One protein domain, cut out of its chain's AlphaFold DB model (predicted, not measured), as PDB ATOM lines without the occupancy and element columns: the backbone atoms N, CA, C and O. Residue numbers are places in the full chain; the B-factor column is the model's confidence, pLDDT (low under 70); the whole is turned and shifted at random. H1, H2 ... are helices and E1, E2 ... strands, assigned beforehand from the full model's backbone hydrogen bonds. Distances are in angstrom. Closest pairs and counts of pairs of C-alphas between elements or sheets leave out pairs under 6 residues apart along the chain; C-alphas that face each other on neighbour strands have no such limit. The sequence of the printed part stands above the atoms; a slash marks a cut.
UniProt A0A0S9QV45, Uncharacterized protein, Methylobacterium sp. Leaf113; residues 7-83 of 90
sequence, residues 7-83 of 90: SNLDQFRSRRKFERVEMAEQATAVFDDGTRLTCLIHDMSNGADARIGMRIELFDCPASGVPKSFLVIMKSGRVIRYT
ATOM      1  N   SER A   7     -60.556 -45.500 -22.545       52.56
ATOM      2  CA  SER A   7     -61.143 -44.437 -21.712       52.56
ATOM      3  C   SER A   7     -60.710 -44.444 -20.243       52.56
ATOM      4  O   SER A   7     -60.836 -43.425 -19.568       52.56
ATOM      5  N   ASN A   8     -60.217 -45.572 -19.722       52.12
ATOM      6  CA  ASN A   8     -59.859 -45.670 -18.304       52.12
ATOM      7  C   ASN A   8     -58.461 -45.121 -18.007       52.12
ATOM      8  O   ASN A   8     -58.270 -44.515 -16.958       52.12
ATOM      9  N   LEU A   9     -57.489 -45.287 -18.908       49.09
ATOM     10  CA  LEU A   9     -56.114 -44.843 -18.652       49.09
ATOM     11  C   LEU A   9     -56.006 -43.307 -18.631       49.09
ATOM     12  O   LEU A   9     -55.334 -42.738 -17.768       49.09
ATOM     13  N   ASP A  10     -56.743 -42.639 -19.521       50.47
ATOM     14  CA  ASP A  10     -56.787 -41.175 -19.601       50.47
ATOM     15  C   ASP A  10     -57.495 -40.539 -18.393       50.47
ATOM     16  O   ASP A  10     -57.062 -39.498 -17.895       50.47
ATOM     17  N   GLN A  11     -58.509 -41.203 -17.821       50.19
ATOM     18  CA  GLN A  11     -59.156 -40.737 -16.587       50.19
ATOM     19  C   GLN A  11     -58.216 -40.737 -15.372       50.19
ATOM     20  O   GLN A  11     -58.347 -39.879 -14.496       50.19
ATOM     21  N   PHE A  12     -57.246 -41.656 -15.304       48.97
ATOM     22  CA  PHE A  12     -56.262 -41.658 -14.216       48.97
ATOM     23  C   PHE A  12     -55.188 -40.580 -14.385       48.97
ATOM     24  O   PHE A  12     -54.729 -40.026 -13.381       48.97
ATOM     25  N   ARG A  13     -54.832 -40.220 -15.626       49.69
ATOM     26  CA  ARG A  13     -53.927 -39.090 -15.908       49.69
ATOM     27  C   ARG A  13     -54.527 -37.753 -15.448       49.69
ATOM     28  O   ARG A  13     -53.802 -36.894 -14.956       49.69
ATOM     29  N   SER A  14     -55.853 -37.623 -15.503       50.12
ATOM     30  CA  SER A  14     -56.594 -36.380 -15.238       50.12
ATOM     31  C   SER A  14     -56.779 -36.002 -13.754       50.12
ATOM     32  O   SER A  14     -57.236 -34.899 -13.467       50.12
ATOM     33  N   ARG A  15     -56.404 -36.847 -12.779       57.91
ATOM     34  CA  ARG A  15     -56.554 -36.512 -11.339       57.91
ATOM     35  C   ARG A  15     -55.429 -35.650 -10.762       57.91
ATOM     36  O   ARG A  15     -55.521 -35.210  -9.616       57.91
ATOM     37  N   ARG A  16     -54.331 -35.457 -11.494       56.56
ATOM     38  CA  ARG A  16     -53.165 -34.721 -10.990       56.56
ATOM     39  C   ARG A  16     -53.316 -33.239 -11.313       56.56
ATOM     40  O   ARG A  16     -53.498 -32.867 -12.462       56.56
ATOM     41  N   LYS A  17     -53.202 -32.397 -10.282       60.09
ATOM     42  CA  LYS A  17     -53.321 -30.932 -10.388       60.09
ATOM     43  C   LYS A  17     -52.230 -30.293 -11.260       60.09
ATOM     44  O   LYS A  17     -52.428 -29.191 -11.758       60.09
ATOM     45  N   PHE A  18     -51.096 -30.974 -11.426       61.28
ATOM     46  CA  PHE A  18     -49.969 -30.517 -12.230       61.28
ATOM     47  C   PHE A  18     -49.455 -31.657 -13.105       61.28
ATOM     48  O   PHE A  18     -49.350 -32.799 -12.644       61.28
ATOM     49  N   GLU A  19     -49.121 -31.324 -14.349       71.00
ATOM     50  CA  GLU A  19     -48.427 -32.217 -15.271       71.00
ATOM     51  C   GLU A  19     -47.062 -32.603 -14.687       71.00
ATOM     52  O   GLU A  19     -46.368 -31.769 -14.094       71.00
ATOM     53  N   ARG A  20     -46.707 -33.884 -14.807       78.56
ATOM     54  CA  ARG A  20     -45.407 -34.408 -14.390       78.56
ATOM     55  C   ARG A  20     -44.595 -34.771 -15.617       78.56
ATOM     56  O   ARG A  20     -45.107 -35.437 -16.511       78.56
ATOM     57  N   VAL A  21     -43.343 -34.347 -15.615       81.38
ATOM     58  CA  VAL A  21     -42.358 -34.715 -16.621       81.38
ATOM     59  C   VAL A  21     -41.658 -35.972 -16.117       81.38
ATOM     60  O   VAL A  21     -41.080 -35.955 -15.028       81.38
ATOM     61  N   GLU A  22     -41.756 -37.060 -16.882       83.38
ATOM     62  CA  GLU A  22     -40.959 -38.269 -16.650       83.38
ATOM     63  C   GLU A  22     -39.477 -37.915 -16.821       83.38
ATOM     64  O   GLU A  22     -39.087 -37.243 -17.779       83.38
ATOM     65  N   MET A  23     -38.651 -38.349 -15.877       84.88
ATOM     66  CA  MET A  23     -37.213 -38.120 -15.886       84.88
ATOM     67  C   MET A  23     -36.479 -39.313 -15.283       84.88
ATOM     68  O   MET A  23     -37.050 -40.120 -14.564       84.88
ATOM     69  N   ALA A  24     -35.200 -39.443 -15.607       88.50
ATOM     70  CA  ALA A  24     -34.317 -40.432 -15.000       88.50
ATOM     71  C   ALA A  24     -33.059 -39.709 -14.524       88.50
ATOM     72  O   ALA A  24     -31.980 -39.841 -15.103       88.50
ATOM     73  N   GLU A  25     -33.222 -38.861 -13.506       92.00
ATOM     74  CA  GLU A  25     -32.128 -38.055 -12.968       92.00
ATOM     75  C   GLU A  25     -31.635 -38.621 -11.638       92.00
ATOM     76  O   GLU A  25     -32.384 -38.722 -10.671       92.00
ATOM     77  N   GLN A  26     -30.346 -38.960 -11.576       95.38
ATOM     78  CA  GLN A  26     -29.689 -39.253 -10.306       95.38
ATOM     79  C   GLN A  26     -29.440 -37.965  -9.517       95.38
ATOM     80  O   GLN A  26     -28.878 -37.011 -10.056       95.38
ATOM     81  N   ALA A  27     -29.782 -37.982  -8.234       95.25
ATOM     82  CA  ALA A  27     -29.625 -36.884  -7.289       95.25
ATOM     83  C   ALA A  27     -29.130 -37.406  -5.929       95.25
ATOM     84  O   ALA A  27     -29.042 -38.616  -5.704       95.25
ATOM     85  N   THR A  28     -28.834 -36.496  -5.002       96.69
ATOM     86  CA  THR A  28     -28.418 -36.846  -3.636       96.69
ATOM     87  C   THR A  28     -29.522 -36.503  -2.644       96.69
ATOM     88  O   THR A  28     -29.888 -35.336  -2.508       96.69
ATOM     89  N   ALA A  29     -30.022 -37.500  -1.916       95.12
ATOM     90  CA  ALA A  29     -30.890 -37.300  -0.763       95.12
ATOM     91  C   ALA A  29     -30.040 -37.038   0.491       95.12
ATOM     92  O   ALA A  29     -29.063 -37.744   0.734       95.12
ATOM     93  N   VAL A  30     -30.399 -36.024   1.277       95.31
ATOM     94  CA  VAL A  30     -29.709 -35.629   2.512       95.31
ATOM     95  C   VAL A  30     -30.719 -35.569   3.648       95.31
ATOM     96  O   VAL A  30     -31.660 -34.770   3.605       95.31
ATOM     97  N   PHE A  31     -30.530 -36.426   4.644       92.94
ATOM     98  CA  PHE A  31     -31.366 -36.496   5.839       92.94
ATOM     99  C   PHE A  31     -30.881 -35.498   6.899       92.94
ATOM    100  O   PHE A  31     -29.740 -35.034   6.855       92.94
ATOM    101  N   ASP A  32     -31.744 -35.180   7.866       90.50
ATOM    102  CA  ASP A  32     -31.431 -34.214   8.930       90.50
ATOM    103  C   ASP A  32     -30.305 -34.698   9.870       90.50
ATOM    104  O   ASP A  32     -29.628 -33.882  10.490       90.50
ATOM    105  N   ASP A  33     -30.061 -36.012   9.943       89.75
ATOM    106  CA  ASP A  33     -28.960 -36.624  10.707       89.75
ATOM    107  C   ASP A  33     -27.609 -36.624   9.961       89.75
ATOM    108  O   ASP A  33     -26.604 -37.111  10.479       89.75
ATOM    109  N   GLY A  34     -27.573 -36.071   8.744       90.12
ATOM    110  CA  GLY A  34     -26.385 -36.019   7.897       90.12
ATOM    111  C   GLY A  34     -26.190 -37.235   6.988       90.12
ATOM    112  O   GLY A  34     -25.249 -37.227   6.192       90.12
ATOM    113  N   THR A  35     -27.065 -38.246   7.040       91.81
ATOM    114  CA  THR A  35     -27.054 -39.372   6.093       91.81
ATOM    115  C   THR A  35     -27.234 -38.861   4.666       91.81
ATOM    116  O   THR A  35     -28.117 -38.046   4.385       91.81
ATOM    117  N   ARG A  36     -26.392 -39.347   3.745       94.12
ATOM    118  CA  ARG A  36     -26.435 -38.989   2.322       94.12
ATOM    119  C   ARG A  36     -26.608 -40.244   1.489       94.12
ATOM    120  O   ARG A  36     -25.787 -41.150   1.581       94.12
ATOM    121  N   LEU A  37     -27.647 -40.267   0.666       94.50
ATOM    122  CA  LEU A  37     -27.984 -41.401  -0.187       94.50
ATOM    123  C   LEU A  37     -28.040 -40.967  -1.645       94.50
ATOM    124  O   LEU A  37     -28.503 -39.869  -1.965       94.50
ATOM    125  N   THR A  38     -27.628 -41.858  -2.538       95.31
ATOM    126  CA  THR A  38     -27.951 -41.715  -3.956       95.31
ATOM    127  C   THR A  38     -29.445 -41.960  -4.135       95.31
ATOM    128  O   THR A  38     -30.013 -42.875  -3.540       95.31
ATOM    129  N   CYS A  39     -30.094 -41.153  -4.965       94.44
ATOM    130  CA  CYS A  39     -31.493 -41.344  -5.321       94.44
ATOM    131  C   CYS A  39     -31.721 -41.149  -6.820       94.44
ATOM    132  O   CYS A  39     -30.949 -40.461  -7.489       94.44
ATOM    133  N   LEU A  40     -32.773 -41.769  -7.350       94.81
ATOM    134  CA  LEU A  40     -33.240 -41.585  -8.722       94.81
ATOM    135  C   LEU A  40     -34.583 -40.858  -8.700       94.81
ATOM    136  O   LEU A  40     -35.521 -41.301  -8.038       94.81
ATOM    137  N   ILE A  41     -34.679 -39.753  -9.431       93.25
ATOM    138  CA  ILE A  41     -35.922 -39.024  -9.665       93.25
ATOM    139  C   ILE A  41     -36.559 -39.596 -10.930       93.25
ATOM    140  O   ILE A  41     -35.975 -39.482 -12.005       93.25
ATOM    141  N   HIS A  42     -37.741 -40.198 -10.769       92.12
ATOM    142  CA  HIS A  42     -38.518 -40.842 -11.836       92.12
ATOM    143  C   HIS A  42     -39.458 -39.867 -12.548       92.12
ATOM    144  O   HIS A  42     -39.701 -39.960 -13.745       92.12
ATOM    145  N   ASP A  43     -40.034 -38.926 -11.806       90.00
ATOM    146  CA  ASP A  43     -40.881 -37.884 -12.376       90.00
ATOM    147  C   ASP A  43     -40.974 -36.680 -11.439       90.00
ATOM    148  O   ASP A  43     -40.891 -36.815 -10.211       90.00
ATOM    149  N   MET A  44     -41.163 -35.496 -12.023       87.81
ATOM    150  CA  MET A  44     -41.299 -34.231 -11.301       87.81
ATOM    151  C   MET A  44     -42.353 -33.338 -11.960       87.81
ATOM    152  O   MET A  44     -42.398 -33.198 -13.181       87.81
ATOM    153  N   SER A  45     -43.217 -32.706 -11.166       85.12
ATOM    154  CA  SER A  45     -44.157 -31.702 -11.677       85.12
ATOM    155  C   SER A  45     -43.494 -30.345 -11.897       85.12
ATOM    156  O   SER A  45     -42.712 -29.910 -11.053       85.12
ATOM    157  N   ASN A  46     -43.922 -29.613 -12.926       72.75
ATOM    158  CA  ASN A  46     -43.428 -28.264 -13.240       72.75
ATOM    159  C   ASN A  46     -44.067 -27.145 -12.378       72.75
ATOM    160  O   ASN A  46     -44.346 -26.047 -12.853       72.75
ATOM    161  N   GLY A  47     -44.397 -27.443 -11.118       64.50
ATOM    162  CA  GLY A  47     -44.997 -26.478 -10.195       64.50
ATOM    163  C   GLY A  47     -43.973 -25.495  -9.618       64.50
ATOM    164  O   GLY A  47     -42.773 -25.762  -9.622       64.50
ATOM    165  N   ALA A  48     -44.454 -24.381  -9.055       62.69
ATOM    166  CA  ALA A  48     -43.640 -23.539  -8.171       62.69
ATOM    167  C   ALA A  48     -43.083 -24.376  -7.005       62.69
ATOM    168  O   ALA A  48     -43.754 -25.317  -6.576       62.69
ATOM    169  N   ASP A  49     -41.909 -24.018  -6.470       62.47
ATOM    170  CA  ASP A  49     -41.136 -24.833  -5.511       62.47
ATOM    171  C   ASP A  49     -41.963 -25.412  -4.345       62.47
ATOM    172  O   ASP A  49     -41.745 -26.547  -3.932       62.47
ATOM    173  N   ALA A  50     -42.987 -24.693  -3.873       60.12
ATOM    174  CA  ALA A  50     -43.880 -25.133  -2.795       60.12
ATOM    175  C   ALA A  50     -44.935 -26.201  -3.184       60.12
ATOM    176  O   ALA A  50     -45.707 -26.632  -2.330       60.12
ATOM    177  N   ARG A  51     -45.046 -26.600  -4.458       68.31
ATOM    178  CA  ARG A  51     -46.068 -27.548  -4.963       68.31
ATOM    179  C   ARG A  51     -45.501 -28.620  -5.891       68.31
ATOM    180  O   ARG A  51     -46.249 -29.217  -6.668       68.31
ATOM    181  N   ILE A  52     -44.197 -28.865  -5.823       78.25
ATOM    182  CA  ILE A  52     -43.552 -29.876  -6.655       78.25
ATOM    183  C   ILE A  52     -43.892 -31.266  -6.122       78.25
ATOM    184  O   ILE A  52     -43.431 -31.682  -5.064       78.25
ATOM    185  N   GLY A  53     -44.702 -32.001  -6.877       84.25
ATOM    186  CA  GLY A  53     -44.841 -33.439  -6.722       84.25
ATOM    187  C   GLY A  53     -43.680 -34.141  -7.412       84.25
ATOM    188  O   GLY A  53     -43.430 -33.899  -8.591       84.25
ATOM    189  N   MET A  54     -43.007 -35.030  -6.692       87.44
ATOM    190  CA  MET A  54     -41.875 -35.801  -7.197       87.44
ATOM    191  C   MET A  54     -42.064 -37.278  -6.838       87.44
ATOM    192  O   MET A  54     -42.660 -37.588  -5.803       87.44
ATOM    193  N   ARG A  55     -41.595 -38.193  -7.688       89.56
ATOM    194  CA  ARG A  55     -41.423 -39.613  -7.344       89.56
ATOM    195  C   ARG A  55     -39.938 -39.921  -7.358       89.56
ATOM    196  O   ARG A  55     -39.280 -39.700  -8.375       89.56
ATOM    197  N   ILE A  56     -39.434 -40.439  -6.245       91.31
ATOM    198  CA  ILE A  56     -38.027 -40.803  -6.113       91.31
ATOM    199  C   ILE A  56     -37.861 -42.218  -5.578       91.31
ATOM    200  O   ILE A  56     -38.728 -42.735  -4.874       91.31
ATOM    201  N   GLU A  57     -36.712 -42.795  -5.882       91.50
ATOM    202  CA  GLU A  57     -36.214 -44.051  -5.341       91.50
ATOM    203  C   GLU A  57     -34.905 -43.780  -4.599       91.50
ATOM    204  O   GLU A  57     -34.033 -43.085  -5.120       91.50
ATOM    205  N   LEU A  58     -34.788 -44.281  -3.369       92.06
ATOM    206  CA  LEU A  58     -33.588 -44.154  -2.544       92.06
ATOM    207  C   LEU A  58     -32.787 -45.454  -2.628       92.06
ATOM    208  O   LEU A  58     -33.346 -46.524  -2.392       92.06
ATOM    209  N   PHE A  59     -31.489 -45.354  -2.901       91.88
ATOM    210  CA  PHE A  59     -30.575 -46.494  -2.859       91.88
ATOM    211  C   PHE A  59     -29.889 -46.575  -1.496       91.88
ATOM    212  O   PHE A  59     -29.647 -45.547  -0.862       91.88
ATOM    213  N   ASP A  60     -29.606 -47.800  -1.046       87.62
ATOM    214  CA  ASP A  60     -28.884 -48.092   0.203       87.62
ATOM    215  C   ASP A  60     -29.473 -47.411   1.453       87.62
ATOM    216  O   ASP A  60     -28.766 -47.086   2.407       87.62
ATOM    217  N   CYS A  61     -30.791 -47.178   1.456       83.56
ATOM    218  CA  CYS A  61     -31.460 -46.535   2.579       83.56
ATOM    219  C   CYS A  61     -31.376 -47.426   3.830       83.56
ATOM    220  O   CYS A  61     -31.773 -48.595   3.769       83.56
ATOM    221  N   PRO A  62     -30.905 -46.899   4.976       77.94
ATOM    222  CA  PRO A  62     -30.785 -47.688   6.192       77.94
ATOM    223  C   PRO A  62     -32.154 -48.176   6.676       77.94
ATOM    224  O   PRO A  62     -33.177 -47.500   6.531       77.94
ATOM    225  N   ALA A  63     -32.164 -49.355   7.302       69.50
ATOM    226  CA  ALA A  63     -33.377 -49.992   7.825       69.50
ATOM    227  C   ALA A  63     -34.074 -49.181   8.937       69.50
ATOM    228  O   ALA A  63     -35.230 -49.453   9.252       69.50
ATOM    229  N   SER A  64     -33.399 -48.169   9.501       69.88
ATOM    230  CA  SER A  64     -33.980 -47.180  10.421       69.88
ATOM    231  C   SER A  64     -35.134 -46.379   9.802       69.88
ATOM    232  O   SER A  64     -35.901 -45.756  10.534       69.88
ATOM    233  N   GLY A  65     -35.300 -46.452   8.478       76.19
ATOM    234  CA  GLY A  65     -36.449 -45.930   7.756       76.19
ATOM    235  C   GLY A  65     -36.180 -44.585   7.090       76.19
ATOM    236  O   GLY A  65     -35.154 -43.940   7.290       76.19
ATOM    237  N   VAL A  66     -37.134 -44.170   6.258       84.12
ATOM    238  CA  VAL A  66     -37.086 -42.886   5.552       84.12
ATOM    239  C   VAL A  66     -37.658 -41.796   6.469       84.12
ATOM    240  O   VAL A  66     -38.771 -41.970   6.974       84.12
ATOM    241  N   PRO A  67     -36.958 -40.666   6.682       87.25
ATOM    242  CA  PRO A  67     -37.442 -39.600   7.551       87.25
ATOM    243  C   PRO A  67     -38.709 -38.929   7.004       87.25
ATOM    244  O   PRO A  67     -39.085 -39.078   5.836       87.25
ATOM    245  N   LYS A  68     -39.368 -38.133   7.859       88.69
ATOM    246  CA  LYS A  68     -40.613 -37.431   7.502       88.69
ATOM    247  C   LYS A  68     -40.453 -36.462   6.335       88.69
ATOM    248  O   LYS A  68     -41.369 -36.302   5.533       88.69
ATOM    249  N   SER A  69     -39.289 -35.835   6.248       91.06
ATOM    250  CA  SER A  69     -38.860 -35.027   5.116       91.06
ATOM    251  C   SER A  69     -37.344 -35.090   4.994       91.06
ATOM    252  O   SER A  69     -36.668 -35.354   5.985       91.06
ATOM    253  N   PHE A  70     -36.818 -34.816   3.809       92.94
ATOM    254  CA  PHE A  70     -35.381 -34.704   3.567       92.94
ATOM    255  C   PHE A  70     -35.107 -33.788   2.373       92.94
ATOM    256  O   PHE A  70     -36.022 -33.421   1.633       92.94
ATOM    257  N   LEU A  71     -33.853 -33.385   2.190       94.75
ATOM    258  CA  LEU A  71     -33.447 -32.568   1.048       94.75
ATOM    259  C   LEU A  71     -33.040 -33.460  -0.123       94.75
ATOM    260  O   LEU A  71     -32.361 -34.462   0.068       94.75
ATOM    261  N   VAL A  72     -33.413 -33.070  -1.336       94.38
ATOM    262  CA  VAL A  72     -32.938 -33.667  -2.586       94.38
ATOM    263  C   VAL A  72     -32.135 -32.613  -3.331       94.38
ATOM    264  O   VAL A  72     -32.655 -31.547  -3.661       94.38
ATOM    265  N   ILE A  73     -30.859 -32.908  -3.565       95.44
ATOM    266  CA  ILE A  73     -29.916 -32.052  -4.282       95.44
ATOM    267  C   ILE A  73     -29.743 -32.630  -5.685       95.44
ATOM    268  O   ILE A  73     -29.141 -33.691  -5.862       95.44
ATOM    269  N   MET A  74     -30.301 -31.937  -6.671       92.94
ATOM    270  CA  MET A  74     -30.223 -32.299  -8.087       92.94
ATOM    271  C   MET A  74     -28.858 -31.929  -8.679       92.94
ATOM    272  O   MET A  74     -28.146 -31.079  -8.136       92.94
ATOM    273  N   LYS A  75     -28.506 -32.492  -9.842       89.56
ATOM    274  CA  LYS A  75     -27.220 -32.191 -10.508       89.56
ATOM    275  C   LYS A  75     -27.101 -30.732 -10.942       89.56
ATOM    276  O   LYS A  75     -26.002 -30.195 -10.993       89.56
ATOM    277  N   SER A  76     -28.233 -30.086 -11.207       89.62
ATOM    278  CA  SER A  76     -28.314 -28.652 -11.504       89.62
ATOM    279  C   SER A  76     -27.944 -27.747 -10.321       89.62
ATOM    280  O   SER A  76     -27.853 -26.535 -10.493       89.62
ATOM    281  N   GLY A  77     -27.775 -28.302  -9.115       89.88
ATOM    282  CA  GLY A  77     -27.619 -27.545  -7.872       89.88
ATOM    283  C   GLY A  77     -28.951 -27.128  -7.243       89.88
ATOM    284  O   GLY A  77     -28.958 -26.556  -6.153       89.88
ATOM    285  N   ARG A  78     -30.089 -27.435  -7.884       89.00
ATOM    286  CA  ARG A  78     -31.415 -27.212  -7.299       89.00
ATOM    287  C   ARG A  78     -31.595 -28.083  -6.057       89.00
ATOM    288  O   ARG A  78     -31.355 -29.289  -6.098       89.00
ATOM    289  N   VAL A  79     -32.073 -27.468  -4.978       91.81
ATOM    290  CA  VAL A  79     -32.377 -28.145  -3.715       91.81
ATOM    291  C   VAL A  79     -33.881 -28.136  -3.486       91.81
ATOM    292  O   VAL A  79     -34.508 -27.079  -3.503       91.81
ATOM    293  N   ILE A  80     -34.460 -29.313  -3.262       90.25
ATOM    294  CA  ILE A  80     -35.895 -29.493  -3.023       90.25
ATOM    295  C   ILE A  80     -36.080 -30.155  -1.660       90.25
ATOM    296  O   ILE A  80     -35.495 -31.203  -1.394       90.25
ATOM    297  N   ARG A  81     -36.922 -29.577  -0.796       91.19
ATOM    298  CA  ARG A  81     -37.397 -30.279   0.404       91.19
ATOM    299  C   ARG A  81     -38.487 -31.262  -0.009       91.19
ATOM    300  O   ARG A  81     -39.557 -30.852  -0.447       91.19
ATOM    301  N   TYR A  82     -38.203 -32.550   0.128       90.06
ATOM    302  CA  TYR A  82     -39.112 -33.630  -0.215       90.06
ATOM    303  C   TYR A  82     -39.807 -34.171   1.034       90.06
ATOM    304  O   TYR A  82     -39.153 -34.542   2.010       90.06
ATOM    305  N   THR A  83     -41.133 -34.252   0.970       88.88
ATOM    306  CA  THR A  83     -41.984 -34.864   1.994       88.88
ATOM    307  C   THR A  83     -42.719 -36.035   1.342       88.88
ATOM    308  O   THR A  83     -43.578 -35.801   0.487       88.88
TER     309      THR A  83
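Overview. This is residues 7 to 83 of the 90 residues of an uncharacterized protein of Methylobacterium sp. Leaf113 (UniProt A0A0S9QV45). A five-stranded antiparallel sheet, strongly twisted and curled like part of a barrel, makes the body, and a short helical arm sticks out, with residues 7 to 15 standing free. Hairpin E4 and E5 continues the sheet beyond E1, in the order E3, E2, E1, E4, E5. The printed part has 77 residues, one named helix and then five named strands, and is mostly strand. It is only just loose, close to compact, with a radius of gyration of the C-alphas of 13.8 A, and elongated, spanning 45 by 26 by 21 A.

Arrangement. Start at E1, residues 20 to 30, which bends by 87 degrees at residue 23. It forms a hairpin with E2, residues 36 to 45, where N 27 and O 39 are 2.8 A apart. E3, residues 54 to 58, extends the meander, each strand the antiparallel neighbour of the one before; look at N 57 and O 40, 2.9 A. Beside E1 also find its antiparallel neighbour E4, residues 70 to 73, with N 30 and O 71 at 2.8 A; E1, E2, E3 and E4 make a Greek key, four strands in a row of which three are a meander and the first is the antiparallel neighbour of the fourth. E5, residues 79 to 82, pairs with E4 through N 72 and O 80, 2.8 A. H1, residues 7 to 13, is not on the sheet; 2 of its 3 O i to N i+4 pairs are within hydrogen-bond range.

Along the chain. Find C-alpha 20 at (-45.407, -34.408, -14.390); E1 runs 23.1 A from there, and E2 23.7 A. E3 measures 12.7 A, H1 10.7 A, E4 9.9 A and E5 9.4 A, ending at C-alpha 82, (-39.112, -33.630, -0.215).

Size, cuts and confidence. The printed part has no cut. The link from E3 to E4 is long, 11 residues. Look for pLDDT under 70 at residues 7 to 18, 47 to 51 and 63 to 64.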